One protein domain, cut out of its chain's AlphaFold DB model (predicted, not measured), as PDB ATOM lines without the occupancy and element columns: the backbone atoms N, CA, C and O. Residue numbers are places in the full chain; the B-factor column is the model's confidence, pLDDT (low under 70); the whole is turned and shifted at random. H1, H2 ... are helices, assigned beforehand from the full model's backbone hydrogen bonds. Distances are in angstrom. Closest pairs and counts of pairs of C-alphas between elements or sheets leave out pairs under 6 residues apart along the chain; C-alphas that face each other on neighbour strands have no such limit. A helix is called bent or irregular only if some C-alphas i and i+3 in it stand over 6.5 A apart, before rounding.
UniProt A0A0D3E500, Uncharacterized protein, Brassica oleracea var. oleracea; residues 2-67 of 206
ATOM      1  N   ASP A   2     209.708 279.763 189.179       69.56
ATOM      2  CA  ASP A   2     211.042 280.186 188.751       69.56
ATOM      3  C   ASP A   2     211.045 280.480 187.232       69.56
ATOM      4  O   ASP A   2     210.118 280.091 186.513       69.56
ATOM      5  N   GLN A   3     212.037 281.242 186.771       65.50
ATOM      6  CA  GLN A   3     212.168 281.707 185.389       65.50
ATOM      7  C   GLN A   3     212.242 280.553 184.368       65.50
ATOM      8  O   GLN A   3     211.593 280.621 183.324       65.50
ATOM      9  N   GLY A   4     212.936 279.462 184.692       72.88
ATOM     10  CA  GLY A   4     213.094 278.297 183.820       72.88
ATOM     11  C   GLY A   4     211.779 277.567 183.550       72.88
ATOM     12  O   GLY A   4     211.492 277.202 182.409       72.88
ATOM     13  N   ALA A   5     210.913 277.428 184.559       69.38
ATOM     14  CA  ALA A   5     209.591 276.821 184.377       69.38
ATOM     15  C   ALA A   5     208.714 277.609 183.382       69.38
ATOM     16  O   ALA A   5     207.981 277.018 182.588       69.38
ATOM     17  N   LYS A   6     208.808 278.945 183.391       65.88
ATOM     18  CA  LYS A   6     208.038 279.816 182.486       65.88
ATOM     19  C   LYS A   6     208.478 279.667 181.033       65.88
ATOM     20  O   LYS A   6     207.630 279.565 180.151       65.88
ATOM     21  N   GLU A   7     209.784 279.608 180.794       72.94
ATOM     22  CA  GLU A   7     210.348 279.439 179.450       72.94
ATOM     23  C   GLU A   7     209.986 278.083 178.838       72.94
ATOM     24  O   GLU A   7     209.696 277.993 177.644       72.94
ATOM     25  N   ILE A   8     209.941 277.024 179.654       75.75
ATOM     26  CA  ILE A   8     209.496 275.696 179.213       75.75
ATOM     27  C   ILE A   8     208.025 275.739 178.783       75.75
ATOM     28  O   ILE A   8     207.694 275.272 177.692       75.75
ATOM     29  N   LEU A   9     207.145 276.319 179.609       71.94
ATOM     30  CA  LEU A   9     205.716 276.431 179.293       71.94
ATOM     31  C   LEU A   9     205.473 277.247 178.019       71.94
ATOM     32  O   LEU A   9     204.662 276.847 177.185       71.94
ATOM     33  N   GLN A  10     206.218 278.338 177.833       71.19
ATOM     34  CA  GLN A  10     206.142 279.146 176.618       71.19
ATOM     35  C   GLN A  10     206.542 278.340 175.375       71.19
ATOM     36  O   GLN A  10     205.767 278.261 174.424       71.19
ATOM     37  N   LYS A  11     207.696 277.659 175.399       76.81
ATOM     38  CA  LYS A  11     208.152 276.819 174.275       76.81
ATOM     39  C   LYS A  11     207.171 275.692 173.953       76.81
ATOM     40  O   LYS A  11     206.964 275.364 172.784       76.81
ATOM     41  N   LEU A  12     206.562 275.085 174.975       77.88
ATOM     42  CA  LEU A  12     205.527 274.064 174.792       77.88
ATOM     43  C   LEU A  12     204.277 274.642 174.122       77.88
ATOM     44  O   LEU A  12     203.748 274.014 173.205       77.88
ATOM     45  N   SER A  13     203.838 275.831 174.542       72.75
ATOM     46  CA  SER A  13     202.697 276.530 173.947       72.75
ATOM     47  C   SER A  13     202.955 276.886 172.480       72.75
ATOM     48  O   SER A  13     202.150 276.526 171.623       72.75
ATOM     49  N   GLU A  14     204.115 277.466 172.161       77.38
ATOM     50  CA  GLU A  14     204.513 277.802 170.785       77.38
ATOM     51  C   GLU A  14     204.598 276.557 169.891       77.38
ATOM     52  O   GLU A  14     204.107 276.546 168.760       77.38
ATOM     53  N   LYS A  15     205.189 275.468 170.401       79.81
ATOM     54  CA  LYS A  15     205.263 274.190 169.683       79.81
ATOM     55  C   LYS A  15     203.874 273.598 169.442       79.81
ATOM     56  O   LYS A  15     203.638 273.024 168.379       79.81
ATOM     57  N   HIS A  16     202.971 273.712 170.415       79.44
ATOM     58  CA  HIS A  16     201.600 273.241 170.270       79.44
ATOM     59  C   HIS A  16     200.835 274.064 169.231       79.44
ATOM     60  O   HIS A  16     200.262 273.467 168.326       79.44
ATOM     61  N   GLY A  17     200.907 275.399 169.285       75.25
ATOM     62  CA  GLY A  17     200.265 276.280 168.301       75.25
ATOM     63  C   GLY A  17     200.724 275.994 166.869       75.25
ATOM     64  O   GLY A  17     199.907 275.832 165.969       75.25
ATOM     65  N   LYS A  18     202.029 275.776 166.649       78.44
ATOM     66  CA  LYS A  18     202.537 275.351 165.329       78.44
ATOM     67  C   LYS A  18     201.924 274.034 164.846       78.44
ATOM     68  O   LYS A  18     201.660 273.890 163.661       78.44
ATOM     69  N   LYS A  19     201.685 273.080 165.751       79.56
ATOM     70  CA  LYS A  19     201.053 271.792 165.425       79.56
ATOM     71  C   LYS A  19     199.556 271.927 165.121       79.56
ATOM     72  O   LYS A  19     199.023 271.108 164.383       79.56
ATOM     73  N   MET A  20     198.873 272.901 165.716       76.00
ATOM     74  CA  MET A  20     197.440 273.137 165.500       76.00
ATOM     75  C   MET A  20     197.155 273.940 164.218       76.00
ATOM     76  O   MET A  20     196.048 273.866 163.691       76.00
ATOM     77  N   ASN A  21     198.182 274.591 163.659       75.69
ATOM     78  CA  ASN A  21     198.167 275.249 162.346       75.69
ATOM     79  C   ASN A  21     198.543 274.329 161.170       75.69
ATOM     80  O   ASN A  21     198.853 274.814 160.087       75.69
ATOM     81  N   THR A  22     198.568 273.006 161.358       79.31
ATOM     82  CA  THR A  22     198.808 272.069 160.247       79.31
ATOM     83  C   THR A  22     197.514 271.437 159.763       79.31
ATOM     84  O   THR A  22     196.578 271.240 160.542       79.31
ATOM     85  N   VAL A  23     197.466 271.057 158.487       75.19
ATOM     86  CA  VAL A  23     196.299 270.397 157.881       75.19
ATOM     87  C   VAL A  23     195.994 269.062 158.569       75.19
ATOM     88  O   VAL A  23     194.832 268.734 158.787       75.19
ATOM     89  N   GLU A  24     197.007 268.311 159.025       79.81
ATOM     90  CA  GLU A  24     196.771 267.043 159.736       79.81
ATOM     91  C   GLU A  24     196.048 267.238 161.074       79.81
ATOM     92  O   GLU A  24     195.427 266.306 161.593       79.81
ATOM     93  N   SER A  25     196.108 268.440 161.655       78.31
ATOM     94  CA  SER A  25     195.380 268.754 162.882       78.31
ATOM     95  C   SER A  25     193.861 268.671 162.689       78.31
ATOM     96  O   SER A  25     193.166 268.298 163.635       78.31
ATOM     97  N   ALA A  26     193.363 268.900 161.466       74.56
ATOM     98  CA  ALA A  26     191.946 268.817 161.110       74.56
ATOM     99  C   ALA A  26     191.335 267.450 161.460       74.56
ATOM    100  O   ALA A  26     190.191 267.354 161.903       74.56
ATOM    101  N   LEU A  27     192.134 266.378 161.376       78.81
ATOM    102  CA  LEU A  27     191.710 265.014 161.718       78.81
ATOM    103  C   LEU A  27     191.255 264.878 163.179       78.81
ATOM    104  O   LEU A  27     190.477 263.985 163.517       78.81
ATOM    105  N   LYS A  28     191.723 265.761 164.068       80.25
ATOM    106  CA  LYS A  28     191.322 265.760 165.478       80.25
ATOM    107  C   LYS A  28     189.949 266.377 165.702       80.25
ATOM    108  O   LYS A  28     189.334 266.060 166.719       80.25
ATOM    109  N   ILE A  29     189.467 267.210 164.780       78.94
ATOM    110  CA  ILE A  29     188.194 267.917 164.925       78.94
ATOM    111  C   ILE A  29     187.045 266.909 165.040       78.94
ATOM    112  O   ILE A  29     186.236 267.003 165.955       78.94
ATOM    113  N   ALA A  30     187.024 265.863 164.209       79.19
ATOM    114  CA  ALA A  30     185.991 264.826 164.284       79.19
ATOM    115  C   ALA A  30     185.951 264.119 165.656       79.19
ATOM    116  O   ALA A  30     184.882 263.890 166.225       79.19
ATOM    117  N   SER A  31     187.122 263.804 166.219       82.88
ATOM    118  CA  SER A  31     187.226 263.214 167.560       82.88
ATOM    119  C   SER A  31     186.766 264.190 168.647       82.88
ATOM    120  O   SER A  31     186.048 263.804 169.569       82.88
ATOM    121  N   PHE A  32     187.122 265.470 168.506       82.19
ATOM    122  CA  PHE A  32     186.699 266.546 169.395       82.19
ATOM    123  C   PHE A  32     185.172 266.711 169.407       82.19
ATOM    124  O   PHE A  32     184.572 266.685 170.480       82.19
ATOM    125  N   LEU A  33     184.529 266.780 168.238       80.88
ATOM    126  CA  LEU A  33     183.068 266.859 168.105       80.88
ATOM    127  C   LEU A  33     182.372 265.643 168.725       80.88
ATOM    128  O   LEU A  33     181.386 265.773 169.448       80.88
ATOM    129  N   LYS A  34     182.927 264.445 168.508       82.38
ATOM    130  CA  LYS A  34     182.404 263.210 169.104       82.38
ATOM    131  C   LYS A  34     182.518 263.202 170.631       82.38
ATOM    132  O   LYS A  34     181.668 262.614 171.301       82.38
ATOM    133  N   PHE A  35     183.572 263.807 171.176       84.50
ATOM    134  CA  PHE A  35     183.759 263.952 172.616       84.50
ATOM    135  C   PHE A  35     182.780 264.986 173.193       84.50
ATOM    136  O   PHE A  35     182.085 264.705 174.169       84.50
ATOM    137  N   PHE A  36     182.650 266.142 172.543       79.94
ATOM    138  CA  PHE A  36     181.747 267.226 172.927       79.94
ATOM    139  C   PHE A  36     180.404 267.140 172.190       79.94
ATOM    140  O   PHE A  36     180.020 268.049 171.466       79.94
ATOM    141  N   LYS A  37     179.649 266.061 172.428       71.12
ATOM    142  CA  LYS A  37     178.394 265.729 171.714       71.12
ATOM    143  C   LYS A  37     177.297 266.805 171.726       71.12
ATOM    144  O   LYS A  37     176.355 266.712 170.950       71.12
ATOM    145  N   HIS A  38     177.380 267.784 172.624       68.88
ATOM    146  CA  HIS A  38     176.437 268.903 172.700       68.88
ATOM    147  C   HIS A  38     176.814 270.077 171.787       68.88
ATOM    148  O   HIS A  38     176.032 271.014 171.660       68.88
ATOM    149  N   PHE A  39     177.993 270.041 171.161       69.00
ATOM    150  CA  PHE A  39     178.465 271.090 170.272       69.00
ATOM    151  C   PHE A  39     177.928 270.857 168.857       69.00
ATOM    152  O   PHE A  39     178.434 270.022 168.107       69.00
ATOM    153  N   LYS A  40     176.861 271.576 168.507       66.69
ATOM    154  CA  LYS A  40     176.153 271.450 167.226       66.69
ATOM    155  C   LYS A  40     176.736 272.354 166.138       66.69
ATOM    156  O   LYS A  40     176.053 273.177 165.538       66.69
ATOM    157  N   VAL A  41     178.020 272.165 165.874       66.62
ATOM    158  CA  VAL A  41     178.816 272.947 164.912       66.62
ATOM    159  C   VAL A  41     178.158 273.063 163.538       66.62
ATOM    160  O   VAL A  41     178.133 274.138 162.950       66.62
ATOM    161  N   GLU A  42     177.571 271.974 163.046       63.38
ATOM    162  CA  GLU A  42     176.956 271.911 161.714       63.38
ATOM    163  C   GLU A  42     175.710 272.809 161.579       63.38
ATOM    164  O   GLU A  42     175.412 273.328 160.498       63.38
ATOM    165  N   GLU A  43     174.988 273.045 162.680       63.69
ATOM    166  CA  GLU A  43     173.793 273.893 162.690       63.69
ATOM    167  C   GLU A  43     174.168 275.384 162.713       63.69
ATOM    168  O   GLU A  43     173.463 276.190 162.106       63.69
ATOM    169  N   GLU A  44     175.321 275.741 163.286       66.50
ATOM    170  CA  GLU A  44     175.645 277.125 163.653       66.50
ATOM    171  C   GLU A  44     176.782 277.770 162.850       66.50
ATOM    172  O   GLU A  44     176.945 278.980 162.949       66.50
ATOM    173  N   ILE A  45     177.548 277.023 162.044       67.62
ATOM    174  CA  ILE A  45     178.785 277.534 161.418       67.62
ATOM    175  C   ILE A  45     178.716 277.551 159.887       67.62
ATOM    176  O   ILE A  45     178.116 276.675 159.266       67.62
ATOM    177  N   VAL A  46     179.312 278.579 159.276       59.34
ATOM    178  CA  VAL A  46     179.260 278.838 157.823       59.34
ATOM    179  C   VAL A  46     180.129 277.862 157.012       59.34
ATOM    180  O   VAL A  46     179.788 277.539 155.875       59.34
ATOM    181  N   PHE A  47     181.237 277.375 157.579       61.91
ATOM    182  CA  PHE A  47     182.257 276.604 156.859       61.91
ATOM    183  C   PHE A  47     182.098 275.082 156.941       61.91
ATOM    184  O   PHE A  47     181.629 274.520 157.931       61.91
ATOM    185  N   ILE A  48     182.595 274.399 155.904       59.50
ATOM    186  CA  ILE A  48     182.762 272.946 155.911       59.50
ATOM    187  C   ILE A  48     183.946 272.613 156.824       59.50
ATOM    188  O   ILE A  48     185.104 272.812 156.472       59.50
ATOM    189  N   VAL A  49     183.645 272.051 157.995       60.59
ATOM    190  CA  VAL A  49     184.608 271.660 159.041       60.59
ATOM    191  C   VAL A  49     185.799 270.845 158.504       60.59
ATOM    192  O   VAL A  49     186.890 270.898 159.064       60.59
ATOM    193  N   SER A  50     185.621 270.102 157.405       55.47
ATOM    194  CA  SER A  50     186.651 269.238 156.819       55.47
ATOM    195  C   SER A  50     187.800 269.966 156.112       55.47
ATOM    196  O   SER A  50     188.769 269.306 155.746       55.47
ATOM    197  N   THR A  51     187.700 271.276 155.867       56.88
ATOM    198  CA  THR A  51     188.751 272.046 155.174       56.88
ATOM    199  C   THR A  51     189.627 272.874 156.107       56.88
ATOM    200  O   THR A  51     190.584 273.477 155.634       56.88
ATOM    201  N   LEU A  52     189.312 272.914 157.403       63.44
ATOM    202  CA  LEU A  52     189.955 273.802 158.368       63.44
ATOM    203  C   LEU A  52     190.993 273.059 159.202       63.44
ATOM    204  O   LEU A  52     190.750 271.937 159.656       63.44
ATOM    205  N   HIS A  53     192.130 273.698 159.472       71.75
ATOM    206  CA  HIS A  53     192.991 273.245 160.565       71.75
ATOM    207  C   HIS A  53     192.389 273.629 161.925       71.75
ATOM    208  O   HIS A  53     191.421 274.382 162.024       71.75
ATOM    209  N   SER A  54     192.931 273.073 163.010       68.31
ATOM    210  CA  SER A  54     192.298 273.181 164.332       68.31
ATOM    211  C   SER A  54     192.175 274.622 164.821       68.31
ATOM    212  O   SER A  54     191.169 274.956 165.432       68.31
ATOM    213  N   ASP A  55     193.161 275.477 164.549       71.00
ATOM    214  CA  ASP A  55     193.098 276.886 164.963       71.00
ATOM    215  C   ASP A  55     191.998 277.659 164.216       71.00
ATOM    216  O   ASP A  55     191.254 278.409 164.843       71.00
ATOM    217  N   GLU A  56     191.821 277.410 162.914       72.19
ATOM    218  CA  GLU A  56     190.724 277.990 162.127       72.19
ATOM    219  C   GLU A  56     189.358 277.526 162.632       72.19
ATOM    220  O   GLU A  56     188.422 278.316 162.681       72.19
ATOM    221  N   PHE A  57     189.257 276.268 163.074       74.06
ATOM    222  CA  PHE A  57     188.047 275.734 163.690       74.06
ATOM    223  C   PHE A  57     187.645 276.516 164.959       74.06
ATOM    224  O   PHE A  57     186.468 276.778 165.189       74.06
ATOM    225  N   PHE A  58     188.586 276.969 165.788       72.56
ATOM    226  CA  PHE A  58     188.213 277.712 167.000       72.56
ATOM    227  C   PHE A  58     187.781 279.165 166.741       72.56
ATOM    228  O   PHE A  58     187.081 279.732 167.577       72.56
ATOM    229  N   ILE A  59     188.124 279.753 165.590       70.81
ATOM    230  CA  ILE A  59     187.785 281.148 165.240       70.81
ATOM    231  C   ILE A  59     186.715 281.268 164.142       70.81
ATOM    232  O   ILE A  59     186.563 282.333 163.549       70.81
ATOM    233  N   MET A  60     185.991 280.186 163.845       76.44
ATOM    234  CA  MET A  60     185.028 280.143 162.739       76.44
ATOM    235  C   MET A  60     183.910 281.177 162.870       76.44
ATOM    236  O   MET A  60     183.419 281.447 163.959       76.44
ATOM    237  N   GLU A  61     183.424 281.688 161.744       76.31
ATOM    238  CA  GLU A  61     182.246 282.552 161.737       76.31
ATOM    239  C   GLU A  61     180.952 281.757 161.950       76.31
ATOM    240  O   GLU A  61     180.703 280.719 161.320       76.31
ATOM    241  N   LEU A  62     180.099 282.283 162.831       80.69
ATOM    242  CA  LEU A  62     178.751 281.774 163.031       80.69
ATOM    243  C   LEU A  62     177.836 282.198 161.877       80.69
ATOM    244  O   LEU A  62     177.989 283.271 161.291       80.69
ATOM    245  N   LYS A  63     176.834 281.373 161.576       83.75
ATOM    246  CA  LYS A  63     175.785 281.705 160.611       83.75
ATOM    247  C   LYS A  63     175.010 282.943 161.078       83.75
ATOM    248  O   LYS A  63     174.745 283.087 162.278       83.75
ATOM    249  N   PRO A  64     174.557 283.803 160.148       82.62
ATOM    250  CA  PRO A  64     173.652 284.893 160.482       82.62
ATOM    251  C   PRO A  64     172.434 284.390 161.265       82.62
ATOM    252  O   PRO A  64     171.808 283.399 160.892       82.62
ATOM    253  N   GLY A  65     172.106 285.065 162.366       84.06
ATOM    254  CA  GLY A  65     170.975 284.706 163.227       84.06
ATOM    255  C   GLY A  65     171.249 283.608 164.263       84.06
ATOM    256  O   GLY A  65     170.404 283.413 165.132       84.06
ATOM    257  N   ALA A  66     172.417 282.949 164.252       84.81
ATOM    258  CA  ALA A  66     172.770 281.947 165.269       84.81
ATOM    259  C   ALA A  66     172.866 282.545 166.686       84.81
ATOM    260  O   ALA A  66     172.593 281.865 167.675       84.81
ATOM    261  N   ARG A  67     173.234 283.828 166.788       86.00
ATOM    262  CA  ARG A  67     173.280 284.602 168.035       86.00
ATOM    263  C   ARG A  67     172.598 285.948 167.813       86.00
ATOM    264  O   ARG A  67     173.207 286.905 167.344       86.00
TER     265      ARG A  67
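AT A GLANCE: This is residues 2 to 67 of the 206 residues of an uncharacterized protein of Brassica oleracea var. oleracea (UniProt A0A0D3E500). A long straight helix, H1, sticks out with its residues 3 to 16 as an arm from a small, loosely built body, in which H2 and the short helix H4 pack together and loops run on to the very short helix H3. H1 and H2 make a corner at the tight link between them, and H4 sits near that corner. The printed part has 66 residues with four named helices, H1, H2, H3 and H4 in that order along the chain, and no named strand; the class is all helix. The whole is loose, with a radius of gyration of the C-alphas of 15.1 A, and elongated, spanning 47 by 26 by 20 A, with the arm making much of the length.

IN THESE COORDINATES: H1, residues 3 to 20, is the longest helix; it runs 26.2 A from C-alpha 3 at (212.168, 281.707, 185.389) to C-alpha 20 at (197.440, 273.137, 165.500). H2, residues 23 to 35, measures 20.4 A from first to last C-alpha. It is neither bent nor irregular, but only just: C-alphas 27 and 30 are 6.3 A apart. H3 covers residues 41 to 44, 5.4 A. H4 covers residues 54 to 58, 6.7 A, and ends with C-alpha 58 at (188.213, 277.712, 167.000).

HOW THE PARTS SIT: H1 and H2 are close but not clearly touching, with the C-alphas of Lys 19 and Ser 25 the closest at 6.9 A. Their lines are about perpendicular, at 85 degrees. H1 only just touches H4, with 3 pairs of C-alphas within 8 A and with its residues 17 to 20 alone; the closest C-alphas are those of Met 20 and Ser 54, 5.3 A apart. H2 touches H4 with its residues 25 to 29 alone, and the closest C-alphas are those of Ala 26 and Ser 54, 5.4 A apart. H3 touches no helix: it is apart from H1 and H4, and only just apart from H2, where the closest C-alphas are 8.1 A apart. In H1 and H4 every O i to N i+4 pair is within hydrogen-bond range; in H2 4 of 9 are, beside 8 of 10 O i to N i+3 pairs, and H3 is too short for an O i to N i+4 pair.

THE WHOLE: The two C-alphas farthest apart are those of Asp 2 and Gly 65, 47.7 A. Residues 2 to 16, of which 3 to 16 belong to H1, stand free, and so do residues 34 to 40; the body without them spans 33 by 17 by 14 A. The links H1 to H2 and H2 to H3 are tight, and H3 to H4 is short. The printed part has no cut. The mean pLDDT of the printed part is 73.6, and it is under 70 at residues 2 to 3, 5 to 6, 38 to 52 and 54.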